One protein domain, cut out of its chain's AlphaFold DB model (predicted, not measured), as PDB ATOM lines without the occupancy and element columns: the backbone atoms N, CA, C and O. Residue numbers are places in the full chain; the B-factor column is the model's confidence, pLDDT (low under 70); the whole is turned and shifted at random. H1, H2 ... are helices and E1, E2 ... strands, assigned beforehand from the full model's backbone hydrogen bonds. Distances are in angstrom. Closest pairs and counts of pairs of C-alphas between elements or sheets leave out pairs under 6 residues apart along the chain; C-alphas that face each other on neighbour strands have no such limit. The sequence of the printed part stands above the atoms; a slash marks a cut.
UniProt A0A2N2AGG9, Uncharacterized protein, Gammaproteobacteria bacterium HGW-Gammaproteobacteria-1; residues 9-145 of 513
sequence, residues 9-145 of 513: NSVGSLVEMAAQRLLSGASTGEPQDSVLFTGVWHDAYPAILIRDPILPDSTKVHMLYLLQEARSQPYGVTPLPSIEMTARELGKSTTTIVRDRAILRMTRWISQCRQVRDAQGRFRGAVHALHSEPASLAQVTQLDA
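Overview. This is residues 9 to 145 of the 513 residues of an uncharacterized protein of Gammaproteobacteria bacterium HGW-Gammaproteobacteria-1 (UniProt A0A2N2AGG9). A twisted sheet of four strands has helices on both faces: H1 lies lengthwise over one face, with short H6 on that same face beside it but apart from it, over edge strand E3. On the other face H3, H4 and H5 make a crossed cluster, of which H3 and H5 reach the sheet; H2 sits beyond the first residues of H3, at the far end from the turn of the E3 and E4 hairpin. The printed part has 137 residues, with six named helices and four named strands in the order H1 E1 H2 H3 E2 H4 H5 E3 E4 H6. The sheet runs E2 E1 E4 E3 and is mixed; the class is mixed, helices and strands. The whole is compact, with a radius of gyration of the C-alphas of 14.6 A and spans of 44 by 35 by 26 A.

Along the chain. H1, residues 9 to 24, begins at C-alpha 9 (-8.735, -48.463, -23.734) and is 22.6 A long. E1 is residues 34 to 37, 10.6 A, and H2 residues 47 to 51, 6.3 A. H3, residues 57 to 70, is 20.0 A long and starts at C-alpha 57 (-26.949, -26.046, -41.522). E2 is residues 77 to 79, 6.9 A; H4 is residues 83 to 90, 10.5 A; H5 is residues 94 to 106, 18.4 A. E3, residues 110 to 117, is 20.6 A and E4, residues 123 to 130, is 21.1 A. H6, residues 137 to 143, is 9.8 A and ends at C-alpha 143 (-16.770, -39.339, -21.874).

Arrangement. E1 and E4 are parallel, with N 36 and O 128 3.0 A apart; E2 and E1 are antiparallel, with N 35 and O 78 2.9 A apart. E3 and E4 form an antiparallel hairpin, with N 127 and O 114 2.8 A apart. E2, H4 H5, E3 is a split strand-helix-strand unit, two strands running the same way with E1 and E4 between them, and its crossover is right-handed. H1 is on the sheet at a height of 8.1 A, along E4 at 25 degrees on the local plane; the C-alphas of Leu 22 and Arg 124, their closest, are 6.0 A apart. H6 is on the same face over E3, the closest C-alphas being Cys 113 and Leu 143, 4.7 A. On the opposite face H3 runs across E1 at 87 degrees on the local plane, and H5 stands up from the sheet over E3. H3, the hub, touches H5 about perpendicular at 82 degrees with residues 58 to 63 alone, closest at the C-alphas of Thr 59 and Asp 100, 4.9 A. H4 touches H5, closest at the C-alphas of Ala 87 and Thr 94, 5.3 A. H3 only just touches H2 and H4, with 3 pairs of C-alphas within 8 A each. Every O i to N i+4 pair is within hydrogen-bond range in H1, H2, H3, H4 and H5, and 2 of 3 in H6.

Size, cuts and confidence. The C-alphas of Arg 51 and Gln 120, the two farthest apart, are 45.1 A apart. The printed part has no cut and no long link. The mean pLDDT of the printed part is 90.7; residue 9 and residues 26 to 29 are under 70.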
ATOM      1  N   ASN A   9     -10.020 -48.566 -24.443       53.09
ATOM      2  CA  ASN A   9      -8.735 -48.463 -23.734       53.09
ATOM      3  C   ASN A   9      -7.722 -47.555 -24.463       53.09
ATOM      4  O   ASN A   9      -6.907 -46.884 -23.825       53.09
ATOM      5  N   SER A  10      -7.785 -47.504 -25.797       75.25
ATOM      6  CA  SER A  10      -6.980 -46.613 -26.635       75.25
ATOM      7  C   SER A  10      -7.509 -45.177 -26.576       75.25
ATOM      8  O   SER A  10      -6.716 -44.265 -26.369       75.25
ATOM      9  N   VAL A  11      -8.830 -44.961 -26.624       82.00
ATOM     10  CA  VAL A  11      -9.441 -43.626 -26.448       82.00
ATOM     11  C   VAL A  11      -9.065 -43.025 -25.090       82.00
ATOM     12  O   VAL A  11      -8.611 -41.884 -25.044       82.00
ATOM     13  N   GLY A  12      -9.155 -43.792 -23.996       86.81
ATOM     14  CA  GLY A  12      -8.700 -43.338 -22.674       86.81
ATOM     15  C   GLY A  12      -7.213 -42.958 -22.651       86.81
ATOM     16  O   GLY A  12      -6.849 -41.886 -22.167       86.81
ATOM     17  N   SER A  13      -6.360 -43.788 -23.259       87.56
ATOM     18  CA  SER A  13      -4.919 -43.522 -23.394       87.56
ATOM     19  C   SER A  13      -4.613 -42.271 -24.233       87.56
ATOM     20  O   SER A  13      -3.718 -41.500 -23.891       87.56
ATOM     21  N   LEU A  14      -5.370 -42.033 -25.310       89.50
ATOM     22  CA  LEU A  14      -5.251 -40.841 -26.155       89.50
ATOM     23  C   LEU A  14      -5.720 -39.575 -25.425       89.50
ATOM     24  O   LEU A  14      -5.083 -38.534 -25.569       89.50
ATOM     25  N   VAL A  15      -6.770 -39.657 -24.599       92.00
ATOM     26  CA  VAL A  15      -7.228 -38.538 -23.755       92.00
ATOM     27  C   VAL A  15      -6.203 -38.188 -22.672       92.00
ATOM     28  O   VAL A  15      -5.968 -37.007 -22.420       92.00
ATOM     29  N   GLU A  16      -5.545 -39.177 -22.061       92.31
ATOM     30  CA  GLU A  16      -4.452 -38.922 -21.113       92.31
ATOM     31  C   GLU A  16      -3.228 -38.310 -21.817       92.31
ATOM     32  O   GLU A  16      -2.693 -37.304 -21.355       92.31
ATOM     33  N   MET A  17      -2.834 -38.838 -22.983       90.62
ATOM     34  CA  MET A  17      -1.752 -38.269 -23.795       90.62
ATOM     35  C   MET A  17      -2.052 -36.818 -24.209       90.62
ATOM     36  O   MET A  17      -1.174 -35.959 -24.133       90.62
ATOM     37  N   ALA A  18      -3.289 -36.527 -24.621       92.06
ATOM     38  CA  ALA A  18      -3.744 -35.177 -24.938       92.06
ATOM     39  C   ALA A  18      -3.638 -34.247 -23.720       92.06
ATOM     40  O   ALA A  18      -3.074 -33.158 -23.820       92.06
ATOM     41  N   ALA A  19      -4.105 -34.696 -22.552       93.06
ATOM     42  CA  ALA A  19      -4.030 -33.911 -21.326       93.06
ATOM     43  C   ALA A  19      -2.583 -33.621 -20.902       93.06
ATOM     44  O   ALA A  19      -2.264 -32.488 -20.546       93.06
ATOM     45  N   GLN A  20      -1.684 -34.602 -21.011       91.56
ATOM     46  CA  GLN A  20      -0.254 -34.411 -20.752       91.56
ATOM     47  C   GLN A  20       0.382 -33.411 -21.731       91.56
ATOM     48  O   GLN A  20       1.156 -32.556 -21.300       91.56
ATOM     49  N   ARG A  21       0.005 -33.437 -23.020       89.50
ATOM     50  CA  ARG A  21       0.441 -32.425 -24.000       89.50
ATOM     51  C   ARG A  21       0.006 -31.016 -23.582       89.50
ATOM     52  O   ARG A  21       0.860 -30.133 -23.537       89.50
ATOM     53  N   LEU A  22      -1.260 -30.821 -23.198       90.38
ATOM     54  CA  LEU A  22      -1.785 -29.519 -22.751       90.38
ATOM     55  C   LEU A  22      -1.142 -29.016 -21.445       90.38
ATOM     56  O   LEU A  22      -0.973 -27.812 -21.267       90.38
ATOM     57  N   LEU A  23      -0.720 -29.917 -20.552       90.25
ATOM     58  CA  LEU A  23       0.100 -29.556 -19.388       90.25
ATOM     59  C   LEU A  23       1.532 -29.152 -19.783       90.25
ATOM     60  O   LEU A  23       2.094 -28.233 -19.190       90.25
ATOM     61  N   SER A  24       2.121 -29.824 -20.779       84.62
ATOM     62  CA  SER A  24       3.504 -29.586 -21.223       84.62
ATOM     63  C   SER A  24       3.681 -28.362 -22.132       84.62
ATOM     64  O   SER A  24       4.753 -27.762 -22.130       84.62
ATOM     65  N   GLY A  25       2.637 -27.948 -22.862       71.00
ATOM     66  CA  GLY A  25       2.621 -26.784 -23.763       71.00
ATOM     67  C   GLY A  25       2.651 -25.428 -23.044       71.00
ATOM     68  O   GLY A  25       2.061 -24.458 -23.502       71.00
ATOM     69  N   ALA A  26       3.294 -25.358 -21.880       55.06
ATOM     70  CA  ALA A  26       3.129 -24.294 -20.898       55.06
ATOM     71  C   ALA A  26       3.625 -22.900 -21.337       55.06
ATOM     72  O   ALA A  26       3.317 -21.929 -20.641       55.06
ATOM     73  N   SER A  27       4.379 -22.799 -22.437       54.94
ATOM     74  CA  SER A  27       5.126 -21.607 -22.867       54.94
ATOM     75  C   SER A  27       4.277 -20.463 -23.428       54.94
ATOM     76  O   SER A  27       4.708 -19.318 -23.348       54.94
ATOM     77  N   THR A  28       3.087 -20.734 -23.973       60.34
ATOM     78  CA  THR A  28       2.216 -19.706 -24.579       60.34
ATOM     79  C   THR A  28       1.276 -19.020 -23.589       60.34
ATOM     80  O   THR A  28       0.661 -18.019 -23.940       60.34
ATOM     81  N   GLY A  29       1.137 -19.545 -22.368       66.19
ATOM     82  CA  GLY A  29       0.193 -19.050 -21.357       66.19
ATOM     83  C   GLY A  29      -1.267 -19.424 -21.639       66.19
ATOM     84  O   GLY A  29      -1.883 -20.079 -20.799       66.19
ATOM     85  N   GLU A  30      -1.769 -19.054 -22.818       78.19
ATOM     86  CA  GLU A  30      -3.147 -19.266 -23.283       78.19
ATOM     87  C   GLU A  30      -3.591 -20.744 -23.264       78.19
ATOM     88  O   GLU A  30      -2.780 -21.633 -23.557       78.19
ATOM     89  N   PRO A  31      -4.874 -21.031 -22.961       85.44
ATOM     90  CA  PRO A  31      -5.438 -22.369 -23.086       85.44
ATOM     91  C   PRO A  31      -5.612 -22.756 -24.562       85.44
ATOM     92  O   PRO A  31      -6.048 -21.953 -25.384       85.44
ATOM     93  N   GLN A  32      -5.328 -24.016 -24.895       89.94
ATOM     94  CA  GLN A  32      -5.553 -24.563 -26.232       89.94
ATOM     95  C   GLN A  32      -6.376 -25.844 -26.132       89.94
ATOM     96  O   GLN A  32      -5.952 -26.823 -25.525       89.94
ATOM     97  N   ASP A  33      -7.552 -25.858 -26.753       93.94
ATOM     98  CA  ASP A  33      -8.326 -27.088 -26.883       93.94
ATOM     99  C   ASP A  33      -7.646 -28.068 -27.849       93.94
ATOM    100  O   ASP A  33      -6.970 -27.691 -28.808       93.94
ATOM    101  N   SER A  34      -7.879 -29.356 -27.615       94.12
ATOM    102  CA  SER A  34      -7.411 -30.450 -28.465       94.12
ATOM    103  C   SER A  34      -8.565 -31.364 -28.854       94.12
ATOM    104  O   SER A  34      -9.578 -31.441 -28.154       94.12
ATOM    105  N   VAL A  35      -8.424 -32.059 -29.980       94.75
ATOM    106  CA  VAL A  35      -9.434 -32.978 -30.503       94.75
ATOM    107  C   VAL A  35      -8.797 -34.249 -31.059       94.75
ATOM    108  O   VAL A  35      -7.706 -34.228 -31.626       94.75
ATOM    109  N   LEU A  36      -9.490 -35.369 -30.876       93.44
ATOM    110  CA  LEU A  36      -9.153 -36.676 -31.438       93.44
ATOM    111  C   LEU A  36     -10.397 -37.293 -32.086       93.44
ATOM    112  O   LEU A  36     -11.515 -37.083 -31.615       93.44
ATOM    113  N   PHE A  37     -10.224 -38.059 -33.158       92.19
ATOM    114  CA  PHE A  37     -11.339 -38.696 -33.861       92.19
ATOM    115  C   PHE A  37     -11.525 -40.148 -33.399       92.19
ATOM    116  O   PHE A  37     -10.578 -40.931 -33.418       92.19
ATOM    117  N   THR A  38     -12.742 -40.522 -32.992       87.94
ATOM    118  CA  THR A  38     -13.058 -41.880 -32.491       87.94
ATOM    119  C   THR A  38     -13.859 -42.722 -33.489       87.94
ATOM    120  O   THR A  38     -14.465 -43.719 -33.100       87.94
ATOM    121  N   GLY A  39     -13.965 -42.276 -34.740       84.25
ATOM    122  CA  GLY A  39     -14.857 -42.852 -35.744       84.25
ATOM    123  C   GLY A  39     -14.141 -43.587 -36.874       84.25
ATOM    124  O   GLY A  39     -12.917 -43.706 -36.903       84.25
ATOM    125  N   VAL A  40     -14.922 -44.033 -37.859       84.12
ATOM    126  CA  VAL A  40     -14.392 -44.490 -39.152       84.12
ATOM    127  C   VAL A  40     -14.275 -43.291 -40.092       84.12
ATOM    128  O   VAL A  40     -15.216 -42.511 -40.241       84.12
ATOM    129  N   TRP A  41     -13.119 -43.134 -40.739       85.38
ATOM    130  CA  TRP A  41     -12.930 -42.102 -41.755       85.38
ATOM    131  C   TRP A  41     -13.650 -42.479 -43.055       85.38
ATOM    132  O   TRP A  41     -13.468 -43.572 -43.591       85.38
ATOM    133  N   HIS A  42     -14.448 -41.548 -43.578       78.12
ATOM    134  CA  HIS A  42     -15.171 -41.680 -44.844       78.12
ATOM    135  C   HIS A  42     -14.742 -40.566 -45.803       78.12
ATOM    136  O   HIS A  42     -14.622 -39.416 -45.381       78.12
ATOM    137  N   ASP A  43     -14.478 -40.894 -47.072       74.69
ATOM    138  CA  ASP A  43     -14.059 -39.913 -48.095       74.69
ATOM    139  C   ASP A  43     -15.233 -39.136 -48.708       74.69
ATOM    140  O   ASP A  43     -15.060 -38.025 -49.200       74.69
ATOM    141  N   ALA A  44     -16.446 -39.685 -48.614       77.88
ATOM    142  CA  ALA A  44     -17.675 -38.916 -48.760       77.88
ATOM    143  C   ALA A  44     -18.096 -38.343 -47.398       77.88
ATOM    144  O   ALA A  44     -17.925 -38.993 -46.364       77.88
ATOM    145  N   TYR A  45     -18.712 -37.159 -47.400       76.06
ATOM    146  CA  TYR A  45     -19.329 -36.597 -46.197       76.06
ATOM    147  C   TYR A  45     -20.388 -37.562 -45.621       76.06
ATOM    148  O   TYR A  45     -21.098 -38.218 -46.394       76.06
ATOM    149  N   PRO A  46     -20.571 -37.645 -44.286       81.75
ATOM    150  CA  PRO A  46     -21.605 -38.497 -43.710       81.75
ATOM    151  C   PRO A  46     -22.996 -38.060 -44.189       81.75
ATOM    152  O   PRO A  46     -23.508 -37.010 -43.803       81.75
ATOM    153  N   ALA A  47     -23.649 -38.872 -45.025       84.25
ATOM    154  CA  ALA A  47     -24.967 -38.541 -45.580       84.25
ATOM    155  C   ALA A  47     -26.041 -38.332 -44.491       84.25
ATOM    156  O   ALA A  47     -27.045 -37.658 -44.730       84.25
ATOM    157  N   ILE A  48     -25.816 -38.894 -43.301       86.06
ATOM    158  CA  ILE A  48     -26.673 -38.749 -42.126       86.06
ATOM    159  C   ILE A  48     -26.508 -37.381 -41.434       86.06
ATOM    160  O   ILE A  48     -27.510 -36.813 -41.019       86.06
ATOM    161  N   LEU A  49     -25.300 -36.795 -41.431       90.31
ATOM    162  CA  LEU A  49     -25.022 -35.436 -40.930       90.31
ATOM    163  C   LEU A  49     -25.774 -34.377 -41.745       90.31
ATOM    164  O   LEU A  49     -26.421 -33.489 -41.200       90.31
ATOM    165  N   ILE A  50     -25.717 -34.488 -43.075       88.50
ATOM    166  CA  ILE A  50     -26.363 -33.520 -43.977       88.50
ATOM    167  C   ILE A  50     -27.890 -33.581 -43.852       88.50
ATOM    168  O   ILE A  50     -28.569 -32.549 -43.864       88.50
ATOM    169  N   ARG A  51     -28.427 -34.799 -43.703       87.75
ATOM    170  CA  ARG A  51     -29.864 -35.074 -43.566       87.75
ATOM    171  C   ARG A  51     -30.409 -34.873 -42.153       87.75
ATOM    172  O   ARG A  51     -31.624 -34.956 -41.995       87.75
ATOM    173  N   ASP A  52     -29.554 -34.590 -41.172       90.75
ATOM    174  CA  ASP A  52     -29.962 -34.288 -39.804       90.75
ATOM    175  C   ASP A  52     -30.940 -33.090 -39.792       90.75
ATOM    176  O   ASP A  52     -30.604 -32.005 -40.284       90.75
ATOM    177  N   PRO A  53     -32.183 -33.271 -39.306       90.69
ATOM    178  CA  PRO A  53     -33.196 -32.220 -39.263       90.69
ATOM    179  C   PRO A  53     -33.218 -31.454 -37.929       90.69
ATOM    180  O   PRO A  53     -33.980 -30.491 -37.808       90.69
ATOM    181  N   ILE A  54     -32.428 -31.885 -36.940       92.88
ATOM    182  CA  ILE A  54     -32.253 -31.252 -35.628       92.88
ATOM    183  C   ILE A  54     -31.105 -30.235 -35.711       92.88
ATOM    184  O   ILE A  54     -31.256 -29.102 -35.240       92.88
ATOM    185  N   LEU A  55     -30.000 -30.607 -36.370       93.62
ATOM    186  CA  LEU A  55     -28.863 -29.729 -36.643       93.62
ATOM    187  C   LEU A  55     -29.221 -28.563 -37.590       93.62
ATOM    188  O   LEU A  55     -29.718 -28.792 -38.698       93.62
ATOM    189  N   PRO A  56     -28.884 -27.314 -37.221       94.56
ATOM    190  CA  PRO A  56     -28.783 -26.193 -38.156       94.56
ATOM    191  C   PRO A  56     -27.706 -26.424 -39.222       94.56
ATOM    192  O   PRO A  56     -26.681 -27.054 -38.968       94.56
ATOM    193  N   ASP A  57     -27.894 -25.854 -40.413       95.56
ATOM    194  CA  ASP A  57     -26.949 -26.046 -41.522       95.56
ATOM    195  C   ASP A  57     -25.600 -25.342 -41.282       95.56
ATOM    196  O   ASP A  57     -24.553 -25.853 -41.675       95.56
ATOM    197  N   SER A  58     -25.607 -24.234 -40.535       96.25
ATOM    198  CA  SER A  58     -24.418 -23.588 -39.960       96.25
ATOM    199  C   SER A  58     -23.605 -24.568 -39.096       96.25
ATOM    200  O   SER A  58     -22.406 -24.749 -39.320       96.25
ATOM    201  N   THR A  59     -24.277 -25.317 -38.219       97.56
ATOM    202  CA  THR A  59     -23.659 -26.347 -37.376       97.56
ATOM    203  C   THR A  59     -23.128 -27.545 -38.178       97.56
ATOM    204  O   THR A  59     -22.074 -28.088 -37.849       97.56
ATOM    205  N   LYS A  60     -23.804 -27.945 -39.266       96.31
ATOM    206  CA  LYS A  60     -23.317 -29.009 -40.171       96.31
ATOM    207  C   LYS A  60     -22.026 -28.608 -40.882       96.31
ATOM    208  O   LYS A  60     -21.115 -29.423 -40.982       96.31
ATOM    209  N   VAL A  61     -21.928 -27.361 -41.348       96.56
ATOM    210  CA  VAL A  61     -20.702 -26.831 -41.971       96.56
ATOM    211  C   VAL A  61     -19.552 -26.791 -40.959       96.56
ATOM    212  O   VAL A  61     -18.452 -27.228 -41.286       96.56
ATOM    213  N   HIS A  62     -19.813 -26.377 -39.715       96.94
ATOM    214  CA  HIS A  62     -18.830 -26.437 -38.625       96.94
ATOM    215  C   HIS A  62     -18.340 -27.881 -38.380       96.94
ATOM    216  O   HIS A  62     -17.135 -28.107 -38.313       96.94
ATOM    217  N   MET A  63     -19.231 -28.880 -38.350       95.81
ATOM    218  CA  MET A  63     -18.832 -30.292 -38.225       95.81
ATOM    219  C   MET A  63     -17.943 -30.772 -39.383       95.81
ATOM    220  O   MET A  63     -16.933 -31.435 -39.151       95.81
ATOM    221  N   LEU A  64     -18.292 -30.434 -40.631       94.50
ATOM    222  CA  LEU A  64     -17.490 -30.795 -41.807       94.50
ATOM    223  C   LEU A  64     -16.091 -30.166 -41.763       94.50
ATOM    224  O   LEU A  64     -15.117 -30.837 -42.094       94.50
ATOM    225  N   TYR A  65     -15.990 -28.916 -41.307       95.38
ATOM    226  CA  TYR A  65     -14.713 -28.235 -41.111       95.38
ATOM    227  C   TYR A  65     -13.852 -28.925 -40.043       95.38
ATOM    228  O   TYR A  65     -12.702 -29.256 -40.313       95.38
ATOM    229  N   LEU A  66     -14.413 -29.262 -38.876       94.75
ATOM    230  CA  LEU A  66     -13.670 -29.988 -37.836       94.75
ATOM    231  C   LEU A  66     -13.204 -31.379 -38.300       94.75
ATOM    232  O   LEU A  66     -12.100 -31.800 -37.955       94.75
ATOM    233  N   LEU A  67     -14.000 -32.076 -39.120       92.31
ATOM    234  CA  LEU A  67     -13.600 -33.338 -39.755       92.31
ATOM    235  C   LEU A  67     -12.462 -33.149 -40.776       92.31
ATOM    236  O   LEU A  67     -11.605 -34.025 -40.894       92.31
ATOM    237  N   GLN A  68     -12.432 -32.026 -41.500       91.69
ATOM    238  CA  GLN A  68     -11.352 -31.684 -42.429       91.69
ATOM    239  C   GLN A  68     -10.048 -31.345 -41.690       91.69
ATOM    240  O   GLN A  68      -8.997 -31.867 -42.054       91.69
ATOM    241  N   GLU A  69     -10.106 -30.537 -40.631       91.81
ATOM    242  CA  GLU A  69      -8.926 -30.184 -39.831       91.81
ATOM    243  C   GLU A  69      -8.346 -31.418 -39.116       91.81
ATOM    244  O   GLU A  69      -7.141 -31.671 -39.177       91.81
ATOM    245  N   ALA A  70      -9.198 -32.267 -38.529       90.75
ATOM    246  CA  ALA A  70      -8.771 -33.513 -37.885       90.75
ATOM    247  C   ALA A  70      -8.201 -34.556 -38.878       90.75
ATOM    248  O   ALA A  70      -7.366 -35.377 -38.490       90.75
ATOM    249  N   ARG A  71      -8.555 -34.497 -40.176       88.75
ATOM    250  CA  ARG A  71      -7.911 -35.317 -41.226       88.75
ATOM    251  C   ARG A  71      -6.420 -35.007 -41.420       88.75
ATOM    252  O   ARG A  71      -5.737 -35.814 -42.045       88.75
ATOM    253  N   SER A  72      -5.894 -33.903 -40.880       87.25
ATOM    254  CA  SER A  72      -4.449 -33.626 -40.886       87.25
ATOM    255  C   SER A  72      -3.636 -34.631 -40.055       87.25
ATOM    256  O   SER A  72      -2.481 -34.896 -40.384       87.25
ATOM    257  N   GLN A  73      -4.230 -35.237 -39.015       85.44
ATOM    258  CA  GLN A  73      -3.618 -36.311 -38.219       85.44
ATOM    259  C   GLN A  73      -4.660 -37.408 -37.901       85.44
ATOM    260  O   GLN A  73      -5.133 -37.491 -36.768       85.44
ATOM    261  N   PRO A  74      -5.007 -38.290 -38.863       81.94
ATOM    262  CA  PRO A  74      -6.169 -39.191 -38.779       81.94
ATOM    263  C   PRO A  74      -6.226 -40.155 -37.580       81.94
ATOM    264  O   PRO A  74      -7.293 -40.688 -37.283       81.94
ATOM    265  N   TYR A  75      -5.095 -40.398 -36.914       80.31
ATOM    266  CA  TYR A  75      -4.954 -41.290 -35.753       80.31
ATOM    267  C   TYR A  75      -4.346 -40.570 -34.534       80.31
ATOM    268  O   TYR A  75      -3.832 -41.209 -33.618       80.31
ATOM    269  N   GLY A  76      -4.316 -39.235 -34.565       84.62
ATOM    270  CA  GLY A  76      -3.631 -38.396 -33.588       84.62
ATOM    271  C   GLY A  76      -4.567 -37.565 -32.714       84.62
ATOM    272  O   GLY A  76      -5.789 -37.690 -32.742       84.62
ATOM    273  N   VAL A  77      -3.935 -36.683 -31.943       89.25
ATOM    274  CA  VAL A  77      -4.576 -35.596 -31.202       89.25
ATOM    275  C   VAL A  77      -4.105 -34.300 -31.855       89.25
ATOM    276  O   VAL A  77      -2.924 -33.957 -31.727       89.25
ATOM    277  N   THR A  78      -4.998 -33.599 -32.552       91.88
ATOM    278  CA  THR A  78      -4.723 -32.273 -33.125       91.88
ATOM    279  C   THR A  78      -5.118 -31.174 -32.136       91.88
ATOM    280  O   THR A  78      -5.928 -31.414 -31.233       91.88
ATOM    281  N   PRO A  79      -4.622 -29.937 -32.305       92.81
ATOM    282  CA  PRO A  79      -5.326 -28.767 -31.794       92.81
ATOM    283  C   PRO A  79      -6.766 -28.749 -32.327       92.81
ATOM    284  O   PRO A  79      -7.021 -29.159 -33.464       92.81
ATOM    285  N   LEU A  80      -7.707 -28.279 -31.515       94.69
ATOM    286  CA  LEU A  80      -9.050 -27.929 -31.967       94.69
ATOM    287  C   LEU A  80      -9.011 -26.461 -32.440       94.69
ATOM    288  O   LEU A  80      -8.537 -25.615 -31.678       94.69
ATOM    289  N   PRO A  81      -9.492 -26.121 -33.652       95.31
ATOM    290  CA  PRO A  81      -9.523 -24.736 -34.123       95.31
ATOM    291  C   PRO A  81     -10.214 -23.793 -33.129       95.31
ATOM    292  O   PRO A  81     -11.239 -24.146 -32.532       95.31
ATOM    293  N   SER A  82      -9.667 -22.587 -32.947       95.06
ATOM    294  CA  SER A  82     -10.253 -21.598 -32.032       95.06
ATOM    295  C   SER A  82     -11.602 -21.083 -32.550       95.06
ATOM    296  O   SER A  82     -11.947 -21.256 -33.728       95.06
ATOM    297  N   ILE A  83     -12.375 -20.438 -31.677       96.38
ATOM    298  CA  ILE A  83     -13.665 -19.840 -32.038       96.38
ATOM    299  C   ILE A  83     -13.475 -18.751 -33.110       96.38
ATOM    300  O   ILE A  83     -14.250 -18.680 -34.062       96.38
ATOM    301  N   GLU A  84     -12.412 -17.956 -33.001       96.50
ATOM    302  CA  GLU A  84     -12.046 -16.847 -33.893       96.50
ATOM    303  C   GLU A  84     -11.554 -17.362 -35.247       96.50
ATOM    304  O   GLU A  84     -11.978 -16.864 -36.289       96.50
ATOM    305  N   MET A  85     -10.690 -18.387 -35.239       96.25
ATOM    306  CA  MET A  85     -10.211 -19.037 -36.460       96.25
ATOM    307  C   MET A  85     -11.383 -19.655 -37.225       96.25
ATOM    308  O   MET A  85     -11.583 -19.351 -38.397       96.25
ATOM    309  N   THR A  86     -12.219 -20.438 -36.543       97.56
ATOM    310  CA  THR A  86     -13.401 -21.069 -37.148       97.56
ATOM    311  C   THR A  86     -14.401 -20.026 -37.663       97.56
ATOM    312  O   THR A  86     -14.973 -20.193 -38.739       97.56
ATOM    313  N   ALA A  87     -14.601 -18.923 -36.933       97.81
ATOM    314  CA  ALA A  87     -15.458 -17.818 -37.363       97.81
ATOM    315  C   ALA A  87     -14.938 -17.160 -38.654       97.81
ATOM    316  O   ALA A  87     -15.725 -16.902 -39.568       97.81
ATOM    317  N   ARG A  88     -13.616 -16.953 -38.754       97.88
ATOM    318  CA  ARG A  88     -12.946 -16.416 -39.945       97.88
ATOM    319  C   ARG A  88     -13.072 -17.355 -41.145       97.88
ATOM    320  O   ARG A  88     -13.587 -16.924 -42.172       97.88
ATOM    321  N   GLU A  89     -12.653 -18.617 -41.016       97.69
ATOM    322  CA  GLU A  89     -12.637 -19.565 -42.147       97.69
ATOM    323  C   GLU A  89     -14.048 -19.888 -42.672       97.69
ATOM    324  O   GLU A  89     -14.229 -20.108 -43.868       97.69
ATOM    325  N   LEU A  90     -15.070 -19.879 -41.804       97.38
ATOM    326  CA  LEU A  90     -16.457 -20.177 -42.190       97.38
ATOM    327  C   LEU A  90     -17.304 -18.938 -42.525       97.38
ATOM    328  O   LEU A  90     -18.473 -19.087 -42.890       97.38
ATOM    329  N   GLY A  91     -16.762 -17.723 -42.386       97.25
ATOM    330  CA  GLY A  91     -17.509 -16.478 -42.606       97.25
ATOM    331  C   GLY A  91     -18.717 -16.322 -41.669       97.25
ATOM    332  O   GLY A  91     -19.805 -15.931 -42.104       97.25
ATOM    333  N   LYS A  92     -18.556 -16.674 -40.388       96.62
ATOM    334  CA  LYS A  92     -19.605 -16.647 -39.349       96.62
ATOM    335  C   LYS A  92     -19.198 -15.750 -38.178       96.62
ATOM    336  O   LYS A  92     -18.033 -15.410 -38.023       96.62
ATOM    337  N   SER A  93     -20.151 -15.365 -37.325       97.06
ATOM    338  CA  SER A  93     -19.812 -14.702 -36.058       97.06
ATOM    339  C   SER A  93     -19.257 -15.709 -35.049       97.06
ATOM    340  O   SER A  93     -19.680 -16.868 -35.026       97.06
ATOM    341  N   THR A  94     -18.382 -15.258 -34.149       97.44
ATOM    342  CA  THR A  94     -17.913 -16.052 -32.998       97.44
ATOM    343  C   THR A  94     -19.085 -16.586 -32.169       97.44
ATOM    344  O   THR A  94     -19.118 -17.767 -31.835       97.44
ATOM    345  N   THR A  95     -20.123 -15.772 -31.954       96.25
ATOM    346  CA  THR A  95     -21.382 -16.174 -31.300       96.25
ATOM    347  C   THR A  95     -22.105 -17.328 -32.011       96.25
ATOM    348  O   THR A  95     -22.674 -18.192 -31.343       96.25
ATOM    349  N   THR A  96     -22.041 -17.408 -33.347       97.00
ATOM    350  CA  THR A  96     -22.574 -18.549 -34.116       97.00
ATOM    351  C   THR A  96     -21.727 -19.801 -33.888       97.00
ATOM    352  O   THR A  96     -22.279 -20.874 -33.661       97.00
ATOM    353  N   ILE A  97     -20.398 -19.671 -33.888       98.00
ATOM    354  CA  ILE A  97     -19.474 -20.795 -33.686       98.00
ATOM    355  C   ILE A  97     -19.576 -21.375 -32.268       98.00
ATOM    356  O   ILE A  97     -19.639 -22.597 -32.132       98.00
ATOM    357  N   VAL A  98     -19.679 -20.540 -31.227       96.75
ATOM    358  CA  VAL A  98     -19.914 -20.983 -29.835       96.75
ATOM    359  C   VAL A  98     -21.243 -21.736 -29.724       96.75
ATOM    360  O   VAL A  98     -21.286 -22.849 -29.194       96.75
ATOM    361  N   ARG A  99     -22.327 -21.181 -30.292       97.44
ATOM    362  CA  ARG A  99     -23.634 -21.857 -30.376       97.44
ATOM    363  C   ARG A  99     -23.510 -23.211 -31.077       97.44
ATOM    364  O   ARG A  99     -24.056 -24.200 -30.598       97.44
ATOM    365  N   ASP A 100     -22.796 -23.265 -32.195       98.25
ATOM    366  CA  ASP A 100     -22.639 -24.481 -32.990       98.25
ATOM    367  C   ASP A 100     -21.793 -25.541 -32.275       98.25
ATOM    368  O   ASP A 100     -22.183 -26.706 -32.268       98.25
ATOM    369  N   ARG A 101     -20.712 -25.160 -31.582       97.00
ATOM    370  CA  ARG A 101     -19.923 -26.073 -30.734       97.00
ATOM    371  C   ARG A 101     -20.777 -26.660 -29.603       97.00
ATOM    372  O   ARG A 101     -20.735 -27.867 -29.367       97.00
ATOM    373  N   ALA A 102     -21.615 -25.841 -28.963       97.19
ATOM    374  CA  ALA A 102     -22.578 -26.312 -27.968       97.19
ATOM    375  C   ALA A 102     -23.631 -27.262 -28.574       97.19
ATOM    376  O   ALA A 102     -23.923 -28.303 -27.986       97.19
ATOM    377  N   ILE A 103     -24.168 -26.964 -29.764       98.19
ATOM    378  CA  ILE A 103     -25.125 -27.843 -30.458       98.19
ATOM    379  C   ILE A 103     -24.477 -29.181 -30.847       98.19
ATOM    380  O   ILE A 103     -25.102 -30.218 -30.623       98.19
ATOM    381  N   LEU A 104     -23.237 -29.196 -31.352       97.88
ATOM    382  CA  LEU A 104     -22.511 -30.434 -31.686       97.88
ATOM    383  C   LEU A 104     -22.273 -31.322 -30.459       97.88
ATOM    384  O   LEU A 104     -22.383 -32.544 -30.568       97.88
ATOM    385  N   ARG A 105     -22.029 -30.721 -29.285       97.50
ATOM    386  CA  ARG A 105     -21.999 -31.458 -28.014       97.50
ATOM    387  C   ARG A 105     -23.371 -32.000 -27.638       97.50
ATOM    388  O   ARG A 105     -23.508 -33.204 -27.459       97.50
ATOM    389  N   MET A 106     -24.413 -31.164 -27.594       98.19
ATOM    390  CA  MET A 106     -25.774 -31.600 -27.232       98.19
ATOM    391  C   MET A 106     -26.293 -32.739 -28.126       98.19
ATOM    392  O   MET A 106     -26.891 -33.692 -27.625       98.19
ATOM    393  N   THR A 107     -26.017 -32.670 -29.430       97.38
ATOM    394  CA  THR A 107     -26.390 -33.685 -30.438       97.38
ATOM    395  C   THR A 107     -25.394 -34.845 -30.567       97.38
ATOM    396  O   THR A 107     -25.580 -35.702 -31.424       97.38
ATOM    397  N   ARG A 108     -24.392 -34.928 -29.677       96.62
ATOM    398  CA  ARG A 108     -23.456 -36.059 -29.521       96.62
ATOM    399  C   ARG A 108     -22.524 -36.316 -30.712       96.62
ATOM    400  O   ARG A 108     -21.965 -37.403 -30.825       96.62
ATOM    401  N   TRP A 109     -22.310 -35.323 -31.573       96.19
ATOM    402  CA  TRP A 109     -21.266 -35.350 -32.608       96.19
ATOM    403  C   TRP A 109     -19.871 -35.028 -32.038       96.19
ATOM    404  O   TRP A 109     -18.859 -35.427 -32.615       96.19
ATOM    405  N   ILE A 110     -19.822 -34.349 -30.884       96.38
ATOM    406  CA  ILE A 110     -18.613 -34.074 -30.094       96.38
ATOM    407  C   ILE A 110     -18.862 -34.440 -28.621       96.38
ATOM    408  O   ILE A 110     -19.933 -34.149 -28.095       96.38
ATOM    409  N   SER A 111     -17.859 -34.992 -27.933       96.81
ATOM    410  CA  SER A 111     -17.831 -35.135 -26.463       96.81
ATOM    411  C   SER A 111     -16.649 -34.362 -25.868       96.81
ATOM    412  O   SER A 111     -15.539 -34.462 -26.385       96.81
ATOM    413  N   GLN A 112     -16.834 -33.622 -24.770       96.69
ATOM    414  CA  GLN A 112     -15.733 -32.961 -24.048       96.69
ATOM    415  C   GLN A 112     -15.144 -33.913 -22.993       96.69
ATOM    416  O   GLN A 112     -15.530 -33.880 -21.825       96.69
ATOM    417  N   CYS A 113     -14.209 -34.766 -23.414       95.75
ATOM    418  CA  CYS A 113     -13.646 -35.866 -22.625       95.75
ATOM    419  C   CYS A 113     -12.939 -35.446 -21.327       95.75
ATOM    420  O   CYS A 113     -12.961 -36.189 -20.348       95.75
ATOM    421  N   ARG A 114     -12.253 -34.295 -21.308       94.12
ATOM    422  CA  ARG A 114     -11.518 -33.821 -20.119       94.12
ATOM    423  C   ARG A 114     -11.242 -32.328 -20.189       94.12
ATOM    424  O   ARG A 114     -10.729 -31.857 -21.194       94.12
ATOM    425  N   GLN A 115     -11.487 -31.602 -19.102       94.56
ATOM    426  CA  GLN A 115     -10.897 -30.274 -18.900       94.56
ATOM    427  C   GLN A 115      -9.534 -30.428 -18.224       94.56
ATOM    428  O   GLN A 115      -9.391 -31.219 -17.291       94.56
ATOM    429  N   VAL A 116      -8.529 -29.689 -18.693       94.50
ATOM    430  CA  VAL A 116      -7.158 -29.759 -18.181       94.50
ATOM    431  C   VAL A 116      -6.838 -28.488 -17.404       94.50
ATOM    432  O   VAL A 116      -7.108 -27.375 -17.861       94.50
ATOM    433  N   ARG A 117      -6.261 -28.655 -16.213       93.88
ATOM    434  CA  ARG A 117      -5.760 -27.568 -15.367       93.88
ATOM    435  C   ARG A 117      -4.355 -27.895 -14.893       93.88
ATOM    436  O   ARG A 117      -4.067 -29.063 -14.644       93.88
ATOM    437  N   ASP A 118      -3.503 -26.883 -14.779       91.25
ATOM    438  CA  ASP A 118      -2.169 -27.059 -14.204       91.25
ATOM    439  C   ASP A 118      -2.193 -27.143 -12.666       91.25
ATOM    440  O   ASP A 118      -3.246 -27.049 -12.031       91.25
ATOM    441  N   ALA A 119      -1.021 -27.340 -12.057       90.56
ATOM    442  CA  ALA A 119      -0.870 -27.456 -10.604       90.56
ATOM    443  C   ALA A 119      -1.269 -26.179  -9.835       90.56
ATOM    444  O   ALA A 119      -1.438 -26.223  -8.621       90.56
ATOM    445  N   GLN A 120      -1.433 -25.051 -10.534       89.50
ATOM    446  CA  GLN A 120      -1.920 -23.778 -10.005       89.50
ATOM    447  C   GLN A 120      -3.434 -23.593 -10.245       89.50
ATOM    448  O   GLN A 120      -3.974 -22.521  -9.986       89.50
ATOM    449  N   GLY A 121      -4.130 -24.616 -10.754       89.69
ATOM    450  CA  GLY A 121      -5.569 -24.604 -11.034       89.69
ATOM    451  C   GLY A 121      -5.970 -23.867 -12.317       89.69
ATOM    452  O   GLY A 121      -7.160 -23.844 -12.660       89.69
ATOM    453  N   ARG A 122      -5.010 -23.292 -13.057       90.75
ATOM    454  CA  ARG A 122      -5.278 -22.514 -14.274       90.75
ATOM    455  C   ARG A 122      -5.700 -23.445 -15.399       90.75
ATOM    456  O   ARG A 122      -5.086 -24.492 -15.601       90.75
ATOM    457  N   PHE A 123      -6.740 -23.066 -16.135       92.06
ATOM    458  CA  PHE A 123      -7.220 -23.834 -17.281       92.06
ATOM    459  C   PHE A 123      -6.182 -23.843 -18.412       92.06
ATOM    460  O   PHE A 123      -5.570 -22.819 -18.704       92.06
ATOM    461  N   ARG A 124      -5.976 -25.010 -19.028       92.50
ATOM    462  CA  ARG A 124      -5.031 -25.225 -20.140       92.50
ATOM    463  C   ARG A 124      -5.707 -25.606 -21.458       92.50
ATOM    464  O   ARG A 124      -5.017 -25.759 -22.460       92.50
ATOM    465  N   GLY A 125      -7.032 -25.729 -21.461       93.69
ATOM    466  CA  GLY A 125      -7.821 -26.255 -22.573       93.69
ATOM    467  C   GLY A 125      -8.518 -27.567 -22.217       93.69
ATOM    468  O   GLY A 125      -8.310 -28.152 -21.146       93.69
ATOM    469  N   ALA A 126      -9.377 -28.028 -23.116       95.25
ATOM    470  CA  ALA A 126     -10.107 -29.279 -23.011       95.25
ATOM    471  C   ALA A 126      -9.740 -30.257 -24.136       95.25
ATOM    472  O   ALA A 126      -9.456 -29.881 -25.274       95.25
ATOM    473  N   VAL A 127      -9.776 -31.546 -23.806       96.06
ATOM    474  CA  VAL A 127      -9.663 -32.653 -24.754       96.06
ATOM    475  C   VAL A 127     -11.061 -33.037 -25.219       96.06
ATOM    476  O   VAL A 127     -11.923 -33.354 -24.394       96.06
ATOM    477  N   HIS A 128     -11.271 -33.046 -26.530       96.69
ATOM    478  CA  HIS A 128     -12.529 -33.401 -27.173       96.69
ATOM    479  C   HIS A 128     -12.403 -34.680 -28.010       96.69
ATOM    480  O   HIS A 128     -11.387 -34.914 -28.662       96.69
ATOM    481  N   ALA A 129     -13.468 -35.477 -28.052       95.44
ATOM    482  CA  ALA A 129     -13.653 -36.531 -29.040       95.44
ATOM    483  C   ALA A 129     -14.607 -36.050 -30.140       95.44
ATOM    484  O   ALA A 129     -15.688 -35.542 -29.845       95.44
ATOM    485  N   LEU A 130     -14.204 -36.232 -31.397       94.69
ATOM    486  CA  LEU A 130     -15.002 -36.005 -32.599       94.69
ATOM    487  C   LEU A 130     -15.487 -37.361 -33.127       94.69
ATOM    488  O   LEU A 130     -14.688 -38.287 -33.293       94.69
ATOM    489  N   HIS A 131     -16.786 -37.492 -33.386       92.50
ATOM    490  CA  HIS A 131     -17.408 -38.775 -33.721       92.50
ATOM    491  C   HIS A 131     -17.841 -38.836 -35.201       92.50
ATOM    492  O   HIS A 131     -18.239 -37.827 -35.786       92.50
ATOM    493  N   SER A 132     -17.773 -40.018 -35.831       89.31
ATOM    494  CA  SER A 132     -18.221 -40.228 -37.228       89.31
ATOM    495  C   SER A 132     -19.744 -40.198 -37.400       89.31
ATOM    496  O   SER A 132     -20.244 -39.999 -38.505       89.31
ATOM    497  N   GLU A 133     -20.470 -40.412 -36.306       91.12
ATOM    498  CA  GLU A 133     -21.924 -40.343 -36.158       91.12
ATOM    499  C   GLU A 133     -22.247 -39.973 -34.695       91.12
ATOM    500  O   GLU A 133     -21.338 -40.032 -33.861       91.12
ATOM    501  N   PRO A 134     -23.490 -39.594 -34.348       93.38
ATOM    502  CA  PRO A 134     -23.847 -39.259 -32.972       93.38
ATOM    503  C   PRO A 134     -23.591 -40.421 -32.008       93.38
ATOM    504  O   PRO A 134     -24.202 -41.483 -32.132       93.38
ATOM    505  N   ALA A 135     -22.723 -40.211 -31.022       92.88
ATOM    506  CA  ALA A 135     -22.425 -41.210 -30.003       92.88
ATOM    507  C   ALA A 135     -23.668 -41.534 -29.145       92.88
ATOM    508  O   ALA A 135     -24.561 -40.700 -28.950       92.88
ATOM    509  N   SER A 136     -23.745 -42.754 -28.607       93.38
ATOM    510  CA  SER A 136     -24.854 -43.153 -27.732       93.38
ATOM    511  C   SER A 136     -24.822 -42.372 -26.412       93.38
ATOM    512  O   SER A 136     -23.770 -41.887 -25.989       93.38
ATOM    513  N   LEU A 137     -25.960 -42.251 -25.714       95.12
ATOM    514  CA  LEU A 137     -25.962 -41.580 -24.408       95.12
ATOM    515  C   LEU A 137     -25.042 -42.307 -23.414       95.12
ATOM    516  O   LEU A 137     -24.343 -41.651 -22.647       95.12
ATOM    517  N   ALA A 138     -24.971 -43.640 -23.475       92.69
ATOM    518  CA  ALA A 138     -24.039 -44.437 -22.681       92.69
ATOM    519  C   ALA A 138     -22.568 -44.051 -22.925       92.69
ATOM    520  O   ALA A 138     -21.813 -43.910 -21.968       92.69
ATOM    521  N   GLN A 139     -22.168 -43.825 -24.181       92.19
ATOM    522  CA  GLN A 139     -20.814 -43.375 -24.526       92.19
ATOM    523  C   GLN A 139     -20.563 -41.936 -24.057       92.19
ATOM    524  O   GLN A 139     -19.583 -41.673 -23.359       92.19
ATOM    525  N   VAL A 140     -21.458 -41.000 -24.387       95.06
ATOM    526  CA  VAL A 140     -21.258 -39.580 -24.053       95.06
ATOM    527  C   VAL A 140     -21.304 -39.339 -22.547       95.06
ATOM    528  O   VAL A 140     -20.521 -38.543 -22.047       95.06
ATOM    529  N   THR A 141     -22.138 -40.052 -21.789       93.81
ATOM    530  CA  THR A 141     -22.195 -39.877 -20.326       93.81
ATOM    531  C   THR A 141     -20.994 -40.461 -19.576       93.81
ATOM    532  O   THR A 141     -20.790 -40.093 -18.415       93.81
ATOM    533  N   GLN A 142     -20.192 -41.314 -20.232       91.62
ATOM    534  CA  GLN A 142     -18.885 -41.785 -19.754       91.62
ATOM    535  C   GLN A 142     -17.739 -40.844 -20.161       91.62
ATOM    536  O   GLN A 142     -16.810 -40.660 -19.382       91.62
ATOM    537  N   LEU A 143     -17.799 -40.252 -21.362       93.19
ATOM    538  CA  LEU A 143     -16.770 -39.339 -21.874       93.19
ATOM    539  C   LEU A 143     -16.926 -37.909 -21.329       93.19
ATOM    540  O   LEU A 143     -15.987 -37.349 -20.780       93.19
ATOM    541  N   ASP A 144     -18.102 -37.304 -21.486       95.88
ATOM    542  CA  ASP A 144     -18.395 -35.914 -21.128       95.88
ATOM    543  C   ASP A 144     -19.190 -35.867 -19.815       95.88
ATOM    544  O   ASP A 144     -20.424 -35.927 -19.782       95.88
ATOM    545  N   ALA A 145     -18.467 -35.755 -18.698       93.69
ATOM    546  CA  ALA A 145     -19.043 -35.709 -17.350       93.69
ATOM    547  C   ALA A 145     -20.030 -34.540 -17.121       93.69
ATOM    548  O   ALA A 145     -20.800 -34.577 -16.161       93.69
TER     549      ALA A 145